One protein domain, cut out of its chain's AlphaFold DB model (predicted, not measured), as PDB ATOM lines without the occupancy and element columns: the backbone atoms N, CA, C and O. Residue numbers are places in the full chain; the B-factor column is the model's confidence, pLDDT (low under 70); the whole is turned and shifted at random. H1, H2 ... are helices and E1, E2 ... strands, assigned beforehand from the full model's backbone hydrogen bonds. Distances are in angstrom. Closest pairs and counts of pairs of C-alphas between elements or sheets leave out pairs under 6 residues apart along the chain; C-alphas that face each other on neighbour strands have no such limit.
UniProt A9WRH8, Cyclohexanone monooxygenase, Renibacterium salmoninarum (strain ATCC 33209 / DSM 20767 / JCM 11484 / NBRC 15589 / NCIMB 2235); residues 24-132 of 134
ATOM      1  N   ILE A  24     -18.030  49.326  28.501       95.19
ATOM      2  CA  ILE A  24     -17.012  49.337  27.439       95.19
ATOM      3  C   ILE A  24     -15.631  49.664  28.019       95.19
ATOM      4  O   ILE A  24     -14.643  49.022  27.674       95.19
ATOM      5  N   TYR A  25     -15.561  50.574  28.996       94.81
ATOM      6  CA  TYR A  25     -14.307  50.903  29.679       94.81
ATOM      7  C   TYR A  25     -13.699  49.692  30.413       94.81
ATOM      8  O   TYR A  25     -12.478  49.511  30.428       94.81
ATOM      9  N   MET A  26     -14.549  48.845  31.002       95.19
ATOM     10  CA  MET A  26     -14.128  47.601  31.657       95.19
ATOM     11  C   MET A  26     -13.637  46.585  30.631       95.19
ATOM     12  O   MET A  26     -12.572  45.993  30.822       95.19
ATOM     13  N   ILE A  27     -14.368  46.439  29.522       97.00
ATOM     14  CA  ILE A  27     -14.015  45.546  28.413       97.00
ATOM     15  C   ILE A  27     -12.638  45.907  27.861       97.00
ATOM     16  O   ILE A  27     -11.778  45.038  27.757       97.00
ATOM     17  N   GLU A  28     -12.372  47.182  27.580       97.38
ATOM     18  CA  GLU A  28     -11.062  47.598  27.079       97.38
ATOM     19  C   GLU A  28      -9.923  47.268  28.053       97.38
ATOM     20  O   GLU A  28      -8.830  46.874  27.637       97.38
ATOM     21  N   ALA A  29     -10.144  47.449  29.362       96.81
ATOM     22  CA  ALA A  29      -9.159  47.082  30.375       96.81
ATOM     23  C   ALA A  29      -8.904  45.566  30.387       96.81
ATOM     24  O   ALA A  29      -7.746  45.147  30.427       96.81
ATOM     25  N   GLN A  30      -9.957  44.751  30.279       97.31
ATOM     26  CA  GLN A  30      -9.839  43.295  30.191       97.31
ATOM     27  C   GLN A  30      -9.112  42.858  28.918       97.31
ATOM     28  O   GLN A  30      -8.182  42.062  29.005       97.31
ATOM     29  N   VAL A  31      -9.464  43.407  27.754       98.00
ATOM     30  CA  VAL A  31      -8.818  43.077  26.474       98.00
ATOM     31  C   VAL A  31      -7.327  43.406  26.516       98.00
ATOM     32  O   VAL A  31      -6.507  42.560  26.160       98.00
ATOM     33  N   ARG A  32      -6.941  44.582  27.033       97.75
ATOM     34  CA  ARG A  32      -5.521  44.936  27.219       97.75
ATOM     35  C   ARG A  32      -4.787  43.922  28.103       97.75
ATOM     36  O   ARG A  32      -3.680  43.507  27.760       97.75
ATOM     37  N   TYR A  33      -5.411  43.480  29.195       97.62
ATOM     38  CA  TYR A  33      -4.837  42.464  30.079       97.62
ATOM     39  C   TYR A  33      -4.689  41.098  29.393       97.62
ATOM     40  O   TYR A  33      -3.644  40.457  29.515       97.62
ATOM     41  N   VAL A  34      -5.695  40.665  28.622       97.75
ATOM     42  CA  VAL A  34      -5.651  39.415  27.842       97.75
ATOM     43  C   VAL A  34      -4.506  39.452  26.830       97.75
ATOM     44  O   VAL A  34      -3.701  38.523  26.780       97.75
ATOM     45  N   LEU A  35      -4.360  40.544  26.076       97.50
ATOM     46  CA  LEU A  35      -3.260  40.703  25.120       97.50
ATOM     47  C   LEU A  35      -1.888  40.641  25.811       97.50
ATOM     48  O   LEU A  35      -0.966  39.991  25.310       97.50
ATOM     49  N   ALA A  36      -1.746  41.260  26.988       97.50
ATOM     50  CA  ALA A  36      -0.521  41.180  27.782       97.50
ATOM     51  C   ALA A  36      -0.225  39.745  28.257       97.50
ATOM     52  O   ALA A  36       0.929  39.306  28.190       97.50
ATOM     53  N   ALA A  37      -1.247  38.998  28.684       97.00
ATOM     54  CA  ALA A  37      -1.133  37.598  29.092       97.00
ATOM     55  C   ALA A  37      -0.693  36.691  27.930       97.00
ATOM     56  O   ALA A  37       0.243  35.895  28.066       97.00
ATOM     57  N   LEU A  38      -1.304  36.856  26.753       96.44
ATOM     58  CA  LEU A  38      -0.943  36.122  25.538       96.44
ATOM     59  C   LEU A  38       0.492  36.434  25.099       96.44
ATOM     60  O   LEU A  38       1.255  35.523  24.775       96.44
ATOM     61  N   LYS A  39       0.910  37.704  25.171       96.50
ATOM     62  CA  LYS A  39       2.292  38.111  24.875       96.50
ATOM     63  C   LYS A  39       3.296  37.435  25.812       96.50
ATOM     64  O   LYS A  39       4.336  36.974  25.348       96.50
ATOM     65  N   HIS A  40       2.997  37.344  27.110       95.94
ATOM     66  CA  HIS A  40       3.848  36.631  28.073       95.94
ATOM     67  C   HIS A  40       3.910  35.130  27.799       95.94
ATOM     68  O   HIS A  40       4.991  34.550  27.847       95.94
ATOM     69  N   THR A  41       2.773  34.526  27.463       95.81
ATOM     70  CA  THR A  41       2.679  33.104  27.114       95.81
ATOM     71  C   THR A  41       3.551  32.790  25.901       95.81
ATOM     72  O   THR A  41       4.412  31.914  25.974       95.81
ATOM     73  N   LYS A  42       3.434  33.597  24.835       95.75
ATOM     74  CA  LYS A  42       4.264  33.485  23.628       95.75
ATOM     75  C   LYS A  42       5.756  33.641  23.932       95.75
ATOM     76  O   LYS A  42       6.550  32.820  23.490       95.75
ATOM     77  N   ARG A  43       6.149  34.663  24.705       95.56
ATOM     78  CA  ARG A  43       7.561  34.908  25.079       95.56
ATOM     79  C   ARG A  43       8.193  33.746  25.848       95.56
ATOM     80  O   ARG A  43       9.394  33.555  25.755       95.56
ATOM     81  N   ARG A  44       7.396  33.000  26.617       94.56
ATOM     82  CA  ARG A  44       7.854  31.847  27.404       94.56
ATOM     83  C   ARG A  44       7.839  30.529  26.623       94.56
ATOM     84  O   ARG A  44       8.147  29.497  27.204       94.56
ATOM     85  N   GLY A  45       7.430  30.537  25.351       95.00
ATOM     86  CA  GLY A  45       7.252  29.309  24.566       95.00
ATOM     87  C   GLY A  45       6.153  28.381  25.106       95.00
ATOM     88  O   GLY A  45       6.115  27.202  24.759       95.00
ATOM     89  N   ALA A  46       5.269  28.892  25.966       95.94
ATOM     90  CA  ALA A  46       4.163  28.134  26.535       95.94
ATOM     91  C   ALA A  46       2.993  28.044  25.542       95.94
ATOM     92  O   ALA A  46       2.823  28.908  24.682       95.94
ATOM     93  N   VAL A  47       2.160  27.011  25.680       95.06
ATOM     94  CA  VAL A  47       0.930  26.834  24.875       95.06
ATOM     95  C   VAL A  47      -0.318  27.345  25.575       95.06
ATOM     96  O   VAL A  47      -1.386  27.456  24.976       95.06
ATOM     97  N   GLY A  48      -0.190  27.689  26.849       95.88
ATOM     98  CA  GLY A  48      -1.261  28.330  27.571       95.88
ATOM     99  C   GLY A  48      -0.842  28.805  28.939       95.88
ATOM    100  O   GLY A  48       0.301  28.632  29.368       95.88
ATOM    101  N   LEU A  49      -1.802  29.396  29.627       96.81
ATOM    102  CA  LEU A  49      -1.668  29.764  31.021       96.81
ATOM    103  C   LEU A  49      -2.990  29.578  31.758       96.81
ATOM    104  O   LEU A  49      -4.073  29.625  31.171       96.81
ATOM    105  N   VAL A  50      -2.877  29.400  33.064       97.69
ATOM    106  CA  VAL A  50      -3.998  29.247  33.987       97.69
ATOM    107  C   VAL A  50      -3.630  29.943  35.301       97.69
ATOM    108  O   VAL A  50      -2.475  29.854  35.726       97.69
ATOM    109  N   PRO A  51      -4.536  30.706  35.939       97.31
ATOM    110  CA  PRO A  51      -4.246  31.268  37.254       97.31
ATOM    111  C   PRO A  51      -4.040  30.142  38.271       97.31
ATOM    112  O   PRO A  51      -4.697  29.100  38.191       97.31
ATOM    113  N   SER A  52      -3.154  30.350  39.245       97.19
ATOM    114  CA  SER A  52      -3.026  29.403  40.353       97.19
ATOM    115  C   SER A  52      -4.296  29.408  41.215       97.19
ATOM    116  O   SER A  52      -4.977  30.431  41.346       97.19
ATOM    117  N   ALA A  53      -4.612  28.270  41.841       96.69
ATOM    118  CA  ALA A  53      -5.754  28.170  42.751       96.69
ATOM    119  C   ALA A  53      -5.649  29.178  43.911       96.69
ATOM    120  O   ALA A  53      -6.636  29.818  44.270       96.69
ATOM    121  N   GLN A  54      -4.435  29.386  44.434       97.19
ATOM    122  CA  GLN A  54      -4.156  30.359  45.489       97.19
ATOM    123  C   GLN A  54      -4.422  31.800  45.035       97.19
ATOM    124  O   GLN A  54      -5.055  32.560  45.764       97.19
ATOM    125  N   ALA A  55      -3.990  32.178  43.826       96.75
ATOM    126  CA  ALA A  55      -4.233  33.518  43.293       96.75
ATOM    127  C   ALA A  55      -5.735  33.778  43.094       96.75
ATOM    128  O   ALA A  55      -6.233  34.842  43.461       96.75
ATOM    129  N   GLN A  56      -6.476  32.792  42.573       97.00
ATOM    130  CA  GLN A  56      -7.929  32.895  42.434       97.00
ATOM    131  C   GLN A  56      -8.628  33.014  43.796       97.00
ATOM    132  O   GLN A  56      -9.492  33.875  43.962       97.00
ATOM    133  N   ALA A  57      -8.258  32.175  44.767       97.06
ATOM    134  CA  ALA A  57      -8.834  32.204  46.109       97.06
ATOM    135  C   ALA A  57      -8.571  33.548  46.805       97.06
ATOM    136  O   ALA A  57      -9.512  34.169  47.296       97.06
ATOM    137  N   GLY A  58      -7.328  34.039  46.758       97.31
ATOM    138  CA  GLY A  58      -6.950  35.330  47.333       97.31
ATOM    139  C   GLY A  58      -7.679  36.507  46.683       97.31
ATOM    140  O   GLY A  58      -8.181  37.386  47.382       97.31
ATOM    141  N   TYR A  59      -7.826  36.503  45.352       95.44
ATOM    142  CA  TYR A  59      -8.622  37.516  44.653       95.44
ATOM    143  C   TYR A  59     -10.098  37.478  45.073       95.44
ATOM    144  O   TYR A  59     -10.701  38.526  45.319       95.44
ATOM    145  N   ASN A  60     -10.678  36.281  45.196       95.25
ATOM    146  CA  ASN A  60     -12.070  36.123  45.602       95.25
ATOM    147  C   ASN A  60     -12.301  36.558  47.060       95.25
ATOM    148  O   ASN A  60     -13.281  37.236  47.358       95.25
ATOM    149  N   GLU A  61     -11.401  36.227  47.981       95.94
ATOM    150  CA  GLU A  61     -11.497  36.710  49.361       95.94
ATOM    151  C   GLU A  61     -11.415  38.242  49.416       95.94
ATOM    152  O   GLU A  61     -12.256  38.907  50.034       95.94
ATOM    153  N   TRP A  62     -10.441  38.811  48.702       95.69
ATOM    154  CA  TRP A  62     -10.230  40.250  48.622       95.69
ATOM    155  C   TRP A  62     -11.460  40.994  48.084       95.69
ATOM    156  O   TRP A  62     -11.877  42.003  48.667       95.69
ATOM    157  N   ILE A  63     -12.080  40.492  47.010       94.94
ATOM    158  CA  ILE A  63     -13.240  41.146  46.397       94.94
ATOM    159  C   ILE A  63     -14.483  41.032  47.282       94.94
ATOM    160  O   ILE A  63     -15.180  42.026  47.495       94.94
ATOM    161  N   GLN A  64     -14.713  39.864  47.891       93.56
ATOM    162  CA  GLN A  64     -15.853  39.644  48.781       93.56
ATOM    163  C   GLN A  64     -15.746  40.494  50.054       93.56
ATOM    164  O   GLN A  64     -16.745  41.058  50.503       93.56
ATOM    165  N   LYS A  65     -14.539  40.683  50.609       93.75
ATOM    166  CA  LYS A  65     -14.315  41.584  51.755       93.75
ATOM    167  C   LYS A  65     -14.710  43.032  51.445       93.75
ATOM    168  O   LYS A  65     -15.284  43.704  52.301       93.75
ATOM    169  N   ARG A  66     -14.428  43.513  50.231       93.06
ATOM    170  CA  ARG A  66     -14.804  44.866  49.781       93.06
ATOM    171  C   ARG A  66     -16.300  44.986  49.516       93.06
ATOM    172  O   ARG A  66     -16.920  45.957  49.945       93.06
ATOM    173  N   MET A  67     -16.878  43.974  48.878       91.31
ATOM    174  CA  MET A  67     -18.288  43.933  48.499       91.31
ATOM    175  C   MET A  67     -19.238  44.036  49.704       91.31
ATOM    176  O   MET A  67     -20.233  44.754  49.639       91.31
ATOM    177  N   LYS A  68     -18.884  43.422  50.845       87.75
ATOM    178  CA  LYS A  68     -19.671  43.457  52.100       87.75
ATOM    179  C   LYS A  68     -20.025  44.861  52.607       87.75
ATOM    180  O   LYS A  68     -20.970  45.012  53.373       87.75
ATOM    181  N   ARG A  69     -19.250  45.885  52.238       86.56
ATOM    182  CA  ARG A  69     -19.446  47.264  52.715       86.56
ATOM    183  C   ARG A  69     -20.380  48.087  51.829       86.56
ATOM    184  O   ARG A  69     -20.693  49.217  52.197       86.56
ATOM    185  N   LEU A  70     -20.774  47.562  50.673       86.44
ATOM    186  CA  LEU A  70     -21.522  48.305  49.667       86.44
ATOM    187  C   LEU A  70     -23.023  48.133  49.842       86.44
ATOM    188  O   LEU A  70     -23.487  47.103  50.320       86.44
ATOM    189  N   VAL A  71     -23.778  49.120  49.364       84.62
ATOM    190  CA  VAL A  71     -25.252  49.120  49.355       84.62
ATOM    191  C   VAL A  71     -25.854  47.928  48.602       84.62
ATOM    192  O   VAL A  71     -26.967  47.514  48.881       84.62
ATOM    193  N   TRP A  72     -25.094  47.324  47.685       78.31
ATOM    194  CA  TRP A  72     -25.497  46.127  46.938       78.31
ATOM    195  C   TRP A  72     -25.532  44.842  47.779       78.31
ATOM    196  O   TRP A  72     -25.979  43.810  47.290       78.31
ATOM    197  N   VAL A  73     -25.010  44.890  49.008       79.19
ATOM    198  CA  VAL A  73     -25.032  43.790  49.987       79.19
ATOM    199  C   VAL A  73     -25.613  44.256  51.324       79.19
ATOM    200  O   VAL A  73     -26.315  43.511  52.001       79.19
ATOM    201  N   ARG A  74     -25.332  45.498  51.723       73.56
ATOM    202  CA  ARG A  74     -25.805  46.101  52.968       73.56
ATOM    203  C   ARG A  74     -27.176  46.738  52.752       73.56
ATOM    204  O   ARG A  74     -27.293  47.651  51.947       73.56
ATOM    205  N   GLY A  75     -28.178  46.318  53.526       66.12
ATOM    206  CA  GLY A  75     -29.513  46.930  53.499       66.12
ATOM    207  C   GLY A  75     -30.687  45.955  53.577       66.12
ATOM    208  O   GLY A  75     -31.821  46.404  53.633       66.12
ATOM    209  N   GLY A  76     -30.446  44.638  53.589       64.25
ATOM    210  CA  GLY A  76     -31.494  43.628  53.801       64.25
ATOM    211  C   GLY A  76     -32.431  43.386  52.608       64.25
ATOM    212  O   GLY A  76     -33.211  42.441  52.645       64.25
ATOM    213  N   CYS A  77     -32.333  44.176  51.535       64.50
ATOM    214  CA  CYS A  77     -33.094  43.952  50.309       64.50
ATOM    215  C   CYS A  77     -32.497  42.803  49.489       64.50
ATOM    216  O   CYS A  77     -31.322  42.836  49.114       64.50
ATOM    217  N   SER A  78     -33.330  41.817  49.156       66.44
ATOM    218  CA  SER A  78     -32.999  40.829  48.130       66.44
ATOM    219  C   SER A  78     -32.886  41.535  46.779       66.44
ATOM    220  O   SER A  78     -33.744  42.336  46.412       66.44
ATOM    221  N   SER A  79     -31.805  41.277  46.050       75.19
ATOM    222  CA  SER A  79     -31.590  41.824  44.709       75.19
ATOM    223  C   SER A  79     -31.129  40.716  43.777       75.19
ATOM    224  O   SER A  79     -30.560  39.725  44.231       75.19
ATOM    225  N   TYR A  80     -31.298  40.916  42.468       81.75
ATOM    226  CA  TYR A  80     -30.815  39.988  41.438       81.75
ATOM    227  C   TYR A  80     -29.310  39.669  41.561       81.75
ATOM    228  O   TYR A  80     -28.839  38.644  41.078       81.75
ATOM    229  N   TYR A  81     -28.532  40.539  42.213       81.19
ATOM    230  CA  TYR A  81     -27.094  40.350  42.391       81.19
ATOM    231  C   TYR A  81     -26.713  39.478  43.588       81.19
ATOM    232  O   TYR A  81     -25.546  39.097  43.686       81.19
ATOM    233  N   LEU A  82     -27.642  39.207  44.506       83.88
ATOM    234  CA  LEU A  82     -27.389  38.416  45.703       83.88
ATOM    235  C   LEU A  82     -27.793  36.965  45.468       83.88
ATOM    236  O   LEU A  82     -28.927  36.661  45.108       83.88
ATOM    237  N   SER A  83     -26.860  36.056  45.717       82.81
ATOM    238  CA  SER A  83     -27.166  34.637  45.853       82.81
ATOM    239  C   SER A  83     -27.941  34.360  47.146       82.81
ATOM    240  O   SER A  83     -27.954  35.167  48.079       82.81
ATOM    241  N   SER A  84     -28.498  33.153  47.258       81.25
ATOM    242  CA  SER A  84     -29.157  32.661  48.479       81.25
ATOM    243  C   SER A  84     -28.267  32.702  49.730       81.25
ATOM    244  O   SER A  84     -28.772  32.792  50.842       81.25
ATOM    245  N   ASN A  85     -26.939  32.680  49.564       81.38
ATOM    246  CA  ASN A  85     -25.965  32.819  50.654       81.38
ATOM    247  C   ASN A  85     -25.491  34.271  50.891       81.38
ATOM    248  O   ASN A  85     -24.489  34.483  51.574       81.38
ATOM    249  N   GLY A  86     -26.177  35.263  50.312       82.00
ATOM    250  CA  GLY A  86     -25.921  36.691  50.519       82.00
ATOM    251  C   GLY A  86     -24.642  37.221  49.867       82.00
ATOM    252  O   GLY A  86     -24.198  38.324  50.189       82.00
ATOM    253  N   LYS A  87     -24.017  36.454  48.964       86.00
ATOM    254  CA  LYS A  87     -22.832  36.897  48.224       86.00
ATOM    255  C   LYS A  87     -23.246  37.593  46.938       86.00
ATOM    256  O   LYS A  87     -24.103  37.118  46.203       86.00
ATOM    257  N   ASN A  88     -22.562  38.688  46.635       87.69
ATOM    258  CA  ASN A  88     -22.631  39.300  45.320       87.69
ATOM    259  C   ASN A  88     -21.430  38.832  44.501       87.69
ATOM    260  O   ASN A  88     -20.281  39.101  44.857       87.69
ATOM    261  N   THR A  89     -21.712  38.088  43.434       88.25
ATOM    262  CA  THR A  89     -20.709  37.536  42.511       88.25
ATOM    263  C   THR A  89     -20.714  38.236  41.158       88.25
ATOM    264  O   THR A  89     -19.999  37.827  40.247       88.25
ATOM    265  N   THR A  90     -21.538  39.267  40.991       89.38
ATOM    266  CA  THR A  90     -21.796  39.891  39.691       89.38
ATOM    267  C   THR A  90     -21.022  41.195  39.561       89.38
ATOM    268  O   THR A  90     -20.354  41.431  38.553       89.38
ATOM    269  N   LEU A  91     -21.069  42.029  40.599       91.44
ATOM    270  CA  LEU A  91     -20.576  43.398  40.539       91.44
ATOM    271  C   LEU A  91     -19.095  43.516  40.915       91.44
ATOM    272  O   LEU A  91     -18.558  42.750  41.712       91.44
ATOM    273  N   TRP A  92     -18.443  44.534  40.367       93.88
ATOM    274  CA  TRP A  92     -17.151  45.019  40.828       93.88
ATOM    275  C   TRP A  92     -17.346  46.034  41.973       93.88
ATOM    276  O   TRP A  92     -18.159  46.952  41.834       93.88
ATOM    277  N   PRO A  93     -16.618  45.909  43.102       92.56
ATOM    278  CA  PRO A  93     -16.911  46.683  44.307       92.56
ATOM    279  C   PRO A  93     -16.258  48.076  44.383       92.56
ATOM    280  O   PRO A  93     -16.381  48.746  45.406       92.56
ATOM    281  N   ASP A  94     -15.513  48.512  43.369       92.25
ATOM    282  CA  ASP A  94     -14.766  49.778  43.405       92.25
ATOM    283  C   ASP A  94     -15.054  50.630  42.154       92.25
ATOM    284  O   ASP A  94     -15.874  50.287  41.304       92.25
ATOM    285  N   ARG A  95     -14.368  51.762  42.008       92.81
ATOM    286  CA  ARG A  95     -14.454  52.626  40.826       92.81
ATOM    287  C   ARG A  95     -13.856  51.927  39.601       92.81
ATOM    288  O   ARG A  95     -12.877  51.183  39.715       92.81
ATOM    289  N   ALA A  96     -14.355  52.252  38.408       93.50
ATOM    290  CA  ALA A  96     -13.823  51.721  37.146       93.50
ATOM    291  C   ALA A  96     -12.316  52.009  36.961       93.50
ATOM    292  O   ALA A  96     -11.560  51.157  36.494       93.50
ATOM    293  N   ALA A  97     -11.837  53.176  37.407       94.31
ATOM    294  CA  ALA A  97     -10.411  53.517  37.373       94.31
ATOM    295  C   ALA A  97      -9.543  52.567  38.224       94.31
ATOM    296  O   ALA A  97      -8.418  52.246  37.836       94.31
ATOM    297  N   ALA A  98     -10.062  52.082  39.360       94.88
ATOM    298  CA  ALA A  98      -9.365  51.108  40.198       94.88
ATOM    299  C   ALA A  98      -9.247  49.753  39.486       94.88
ATOM    300  O   ALA A  98      -8.188  49.132  39.532       94.88
ATOM    301  N   PHE A  99     -10.289  49.340  38.759       95.31
ATOM    302  CA  PHE A  99     -10.257  48.129  37.937       95.31
ATOM    303  C   PHE A  99      -9.220  48.225  36.814       95.31
ATOM    304  O   PHE A  99      -8.382  47.337  36.659       95.31
ATOM    305  N   ARG A 100      -9.201  49.341  36.071       95.31
ATOM    306  CA  ARG A 100      -8.191  49.568  35.025       95.31
ATOM    307  C   ARG A 100      -6.772  49.562  35.588       95.31
ATOM    308  O   ARG A 100      -5.879  49.029  34.940       95.31
ATOM    309  N   ARG A 101      -6.557  50.133  36.778       96.38
ATOM    310  CA  ARG A 101      -5.251  50.108  37.454       96.38
ATOM    311  C   ARG A 101      -4.853  48.692  37.862       96.38
ATOM    312  O   ARG A 101      -3.713  48.311  37.618       96.38
ATOM    313  N   LEU A 102      -5.778  47.922  38.436       95.19
ATOM    314  CA  LEU A 102      -5.543  46.526  38.811       95.19
ATOM    315  C   LEU A 102      -5.098  45.692  37.601       95.19
ATOM    316  O   LEU A 102      -4.153  44.918  37.698       95.19
ATOM    317  N   LEU A 103      -5.742  45.898  36.452       96.06
ATOM    318  CA  LEU A 103      -5.409  45.230  35.193       96.06
ATOM    319  C   LEU A 103      -4.292  45.925  34.393       96.06
ATOM    320  O   LEU A 103      -4.009  45.534  33.263       96.06
ATOM    321  N   GLY A 104      -3.662  46.966  34.939       93.06
ATOM    322  CA  GLY A 104      -2.650  47.743  34.223       93.06
ATOM    323  C   GLY A 104      -1.352  46.970  33.993       93.06
ATOM    324  O   GLY A 104      -0.697  47.170  32.974       93.06
ATOM    325  N   ASN A 105      -1.007  46.061  34.911       91.06
ATOM    326  CA  ASN A 105       0.214  45.265  34.851       91.06
ATOM    327  C   ASN A 105      -0.112  43.778  34.988       91.06
ATOM    328  O   ASN A 105      -0.718  43.347  35.966       91.06
ATOM    329  N   PHE A 106       0.319  42.988  34.007       94.62
ATOM    330  CA  PHE A 106       0.191  41.536  34.059       94.62
ATOM    331  C   PHE A 106       1.218  40.946  35.037       94.62
ATOM    332  O   PHE A 106       2.419  40.999  34.772       94.62
ATOM    333  N   ASP A 107       0.756  40.362  36.147       94.31
ATOM    334  CA  ASP A 107       1.628  39.680  37.112       94.31
ATOM    335  C   ASP A 107       1.762  38.192  36.779       94.31
ATOM    336  O   ASP A 107       0.936  37.365  37.170       94.31
ATOM    337  N   ALA A 108       2.847  37.837  36.093       94.69
ATOM    338  CA  ALA A 108       3.127  36.461  35.701       94.69
ATOM    339  C   ALA A 108       3.285  35.487  36.886       94.69
ATOM    340  O   ALA A 108       3.151  34.285  36.676       94.69
ATOM    341  N   ARG A 109       3.550  35.962  38.115       95.56
ATOM    342  CA  ARG A 109       3.711  35.098  39.306       95.56
ATOM    343  C   ARG A 109       2.392  34.482  39.769       95.56
ATOM    344  O   ARG A 109       2.397  33.458  40.440       95.56
ATOM    345  N   SER A 110       1.267  35.083  39.387       96.06
ATOM    346  CA  SER A 110      -0.073  34.571  39.702       96.06
ATOM    347  C   SER A 110      -0.530  33.447  38.759       96.06
ATOM    348  O   SER A 110      -1.627  32.910  38.928       96.06
ATOM    349  N   PHE A 111       0.283  33.091  37.757       96.56
ATOM    350  CA  PHE A 111      -0.082  32.158  36.695       96.56
ATOM    351  C   PHE A 111       0.887  30.987  36.595       96.56
ATOM    352  O   PHE A 111       2.102  31.131  36.713       96.56
ATOM    353  N   GLN A 112       0.320  29.825  36.292       96.50
ATOM    354  CA  GLN A 112       1.048  28.657  35.825       96.50
ATOM    355  C   GLN A 112       1.007  28.643  34.297       96.50
ATOM    356  O   GLN A 112      -0.043  28.871  33.692       96.50
ATOM    357  N   PHE A 113       2.154  28.384  33.672       95.69
ATOM    358  CA  PHE A 113       2.277  28.291  32.220       95.69
ATOM    359  C   PHE A 113       2.273  26.825  31.799       95.69
ATOM    360  O   PHE A 113       3.015  26.012  32.346       95.69
ATOM    361  N   VAL A 114       1.435  26.492  30.823       93.00
ATOM    362  CA  VAL A 114       1.264  25.127  30.325       93.00
ATOM    363  C   VAL A 114       2.250  24.880  29.186       93.00
ATOM    364  O   VAL A 114       2.294  25.640  28.215       93.00
ATOM    365  N   SER A 115       3.045  23.815  29.296       87.38
ATOM    366  CA  SER A 115       3.990  23.375  28.261       87.38
ATOM    367  C   SER A 115       3.342  22.385  27.282       87.38
ATOM    368  O   SER A 115       2.371  21.708  27.627       87.38
ATOM    369  N   LYS A 116       3.906  22.250  26.069       72.75
ATOM    370  CA  LYS A 116       3.443  21.274  25.056       72.75
ATOM    371  C   LYS A 116       3.391  19.833  25.579       72.75
ATOM    372  O   LYS A 116       2.493  19.094  25.200       72.75
ATOM    373  N   HIS A 117       4.303  19.449  26.474       61.34
ATOM    374  CA  HIS A 117       4.386  18.082  27.004       61.34
ATOM    375  C   HIS A 117       3.261  17.731  27.992       61.34
ATOM    376  O   HIS A 117       2.933  16.561  28.153       61.34
ATOM    377  N   THR A 118       2.638  18.729  28.626       57.28
ATOM    378  CA  THR A 118       1.626  18.503  29.677       57.28
ATOM    379  C   THR A 118       0.221  18.286  29.099       57.28
ATOM    380  O   THR A 118      -0.607  17.612  29.707       57.28
ATOM    381  N   PHE A 119      -0.060  18.808  27.898       51.53
ATOM    382  CA  PHE A 119      -1.398  18.754  27.290       51.53
ATOM    383  C   PHE A 119      -1.853  17.328  26.913       51.53
ATOM    384  O   PHE A 119      -3.049  17.097  26.770       51.53
ATOM    385  N   GLY A 120      -0.921  16.372  26.783       44.47
ATOM    386  CA  GLY A 120      -1.211  14.983  26.402       44.47
ATOM    387  C   GLY A 120      -1.435  13.998  27.559       44.47
ATOM    388  O   GLY A 120      -1.938  12.910  27.315       44.47
ATOM    389  N   GLN A 121      -1.088  14.350  28.802       46.56
ATOM    390  CA  GLN A 121      -1.105  13.408  29.942       46.56
ATOM    391  C   GLN A 121      -2.358  13.544  30.834       46.56
ATOM    392  O   GLN A 121      -2.729  12.605  31.531       46.56
ATOM    393  N   ASN A 122      -3.062  14.682  30.786       43.03
ATOM    394  CA  ASN A 122      -4.207  14.950  31.671       43.03
ATOM    395  C   ASN A 122      -5.580  14.525  31.114       43.03
ATOM    396  O   ASN A 122      -6.584  14.689  31.808       43.03
ATOM    397  N   SER A 123      -5.662  13.941  29.912       43.19
ATOM    398  CA  SER A 123      -6.934  13.416  29.377       43.19
ATOM    399  C   SER A 123      -7.435  12.161  30.112       43.19
ATOM    400  O   SER A 123      -8.603  11.798  29.975       43.19
ATOM    401  N   SER A 124      -6.594  11.532  30.942       35.91
ATOM    402  CA  SER A 124      -6.954  10.341  31.724       35.91
ATOM    403  C   SER A 124      -7.667  10.653  33.047       35.91
ATOM    404  O   SER A 124      -8.377   9.795  33.557       35.91
ATOM    405  N   SER A 125      -7.549  11.870  33.599       36.91
ATOM    406  CA  SER A 125      -8.246  12.230  34.854       36.91
ATOM    407  C   SER A 125      -9.707  12.647  34.652       36.91
ATOM    408  O   SER A 125     -10.510  12.503  35.569       36.91
ATOM    409  N   SER A 126     -10.089  13.100  33.453       42.56
ATOM    410  CA  SER A 126     -11.480  13.478  33.160       42.56
ATOM    411  C   SER A 126     -12.413  12.277  32.963       42.56
ATOM    412  O   SER A 126     -13.628  12.440  33.048       42.56
ATOM    413  N   LYS A 127     -11.873  11.069  32.738       40.75
ATOM    414  CA  LYS A 127     -12.682   9.842  32.630       40.75
ATOM    415  C   LYS A 127     -13.237   9.390  33.988       40.75
ATOM    416  O   LYS A 127     -14.391   8.988  34.064       40.75
ATOM    417  N   ASN A 128     -12.487   9.600  35.072       35.97
ATOM    418  CA  ASN A 128     -12.888   9.174  36.421       35.97
ATOM    419  C   ASN A 128     -14.012  10.017  37.051       35.97
ATOM    420  O   ASN A 128     -14.586   9.601  38.056       35.97
ATOM    421  N   PHE A 129     -14.317  11.203  36.510       40.22
ATOM    422  CA  PHE A 129     -15.411  12.037  37.022       40.22
ATOM    423  C   PHE A 129     -16.771  11.643  36.430       40.22
ATOM    424  O   PHE A 129     -17.777  11.722  37.127       40.22
ATOM    425  N   ILE A 130     -16.808  11.180  35.174       47.00
ATOM    426  CA  ILE A 130     -18.060  10.774  34.517       47.00
ATOM    427  C   ILE A 130     -18.484   9.360  34.951       47.00
ATOM    428  O   ILE A 130     -19.672   9.102  35.092       47.00
ATOM    429  N   GLU A 131     -17.539   8.474  35.270       36.59
ATOM    430  CA  GLU A 131     -17.836   7.089  35.675       36.59
ATOM    431  C   GLU A 131     -18.342   6.937  37.124       36.59
ATOM    432  O   GLU A 131     -18.794   5.866  37.505       36.59
ATOM    433  N   LYS A 132     -18.287   7.997  37.944       39.88
ATOM    434  CA  LYS A 132     -18.803   8.001  39.330       39.88
ATOM    435  C   LYS A 132     -20.155   8.706  39.494       39.88
ATOM    436  O   LYS A 132     -20.599   8.899  40.623       39.88
TER     437      LYS A 132
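What this domain is: This is residues 24 to 132 of the 134 residues of the protein "Cyclohexanone monooxygenase" of Renibacterium salmoninarum (strain ATCC 33209 / DSM 20767 / JCM 11484 / NBRC 15589 / NCIMB 2235) (UniProt A9WRH8). A small two-stranded ribbon, E1 and E2, lies at one end of a loose frame whose long sides are the helices H1 and H2; H2 folds back from the ribbon without meeting H1. Short H3 packs beside the beginning of H1, and residues 120 to 132, including H4, stick out as a tail. The printed part has 109 residues, with four named helices and two strands in the order H1 E1 H2 H3 E2 H4; the sheet, order E1 - E2, is antiparallel. The class is mostly helix, though under half of the residues are in named elements. The whole is loose, with a radius of gyration of the C-alphas of 18.0 A and spans of 52 by 41 by 23 A, only just flat.

How they stand to each other: E1, residues 48 to 51, and E2, residues 111 to 114, are antiparallel neighbours at 150 degrees; N 50 and O 112 are 3.0 A apart and N 114 and O 48 2.8 A, within hydrogen-bond range. The closest C-alphas of E1 and H1, residues 24 to 43, are those of Gly 48 and Thr 41, 6.2 A apart. H1, with residues 25 to 29 alone, touches H3, residues 96 to 102, at a shallow tilt of 13 degrees, the same way; their closest C-alphas are those of Ala 29 and Arg 100, 5.4 A apart. H2, residues 53 to 67, is apart from H1 and H3. H4, residues 127 to 130, touches no helix. Every O i to N i+4 pair is within hydrogen-bond range in H1, H2 and H3; H4 is too short for one.

Where its parts are: H1 begins at C-alpha 24 (-17.012, 49.337, 27.439) and is 28.6 A long. H2, 20.9 A long, ends at C-alpha 67 (-18.288, 43.933, 48.499). H3 is 9.9 A long, E1 10.6 A and E2 9.6 A. H4 ends at C-alpha 130 (-18.060, 10.774, 34.517).

The domain as a whole: The C-alphas farthest apart, of Gly 75 and His 117, are 51.8 A apart. The printed part has no cut. The links H2 to H3 and E2 to H4 are long. The pLDDT is under 70 at residues 75 to 78 and 117 to 132.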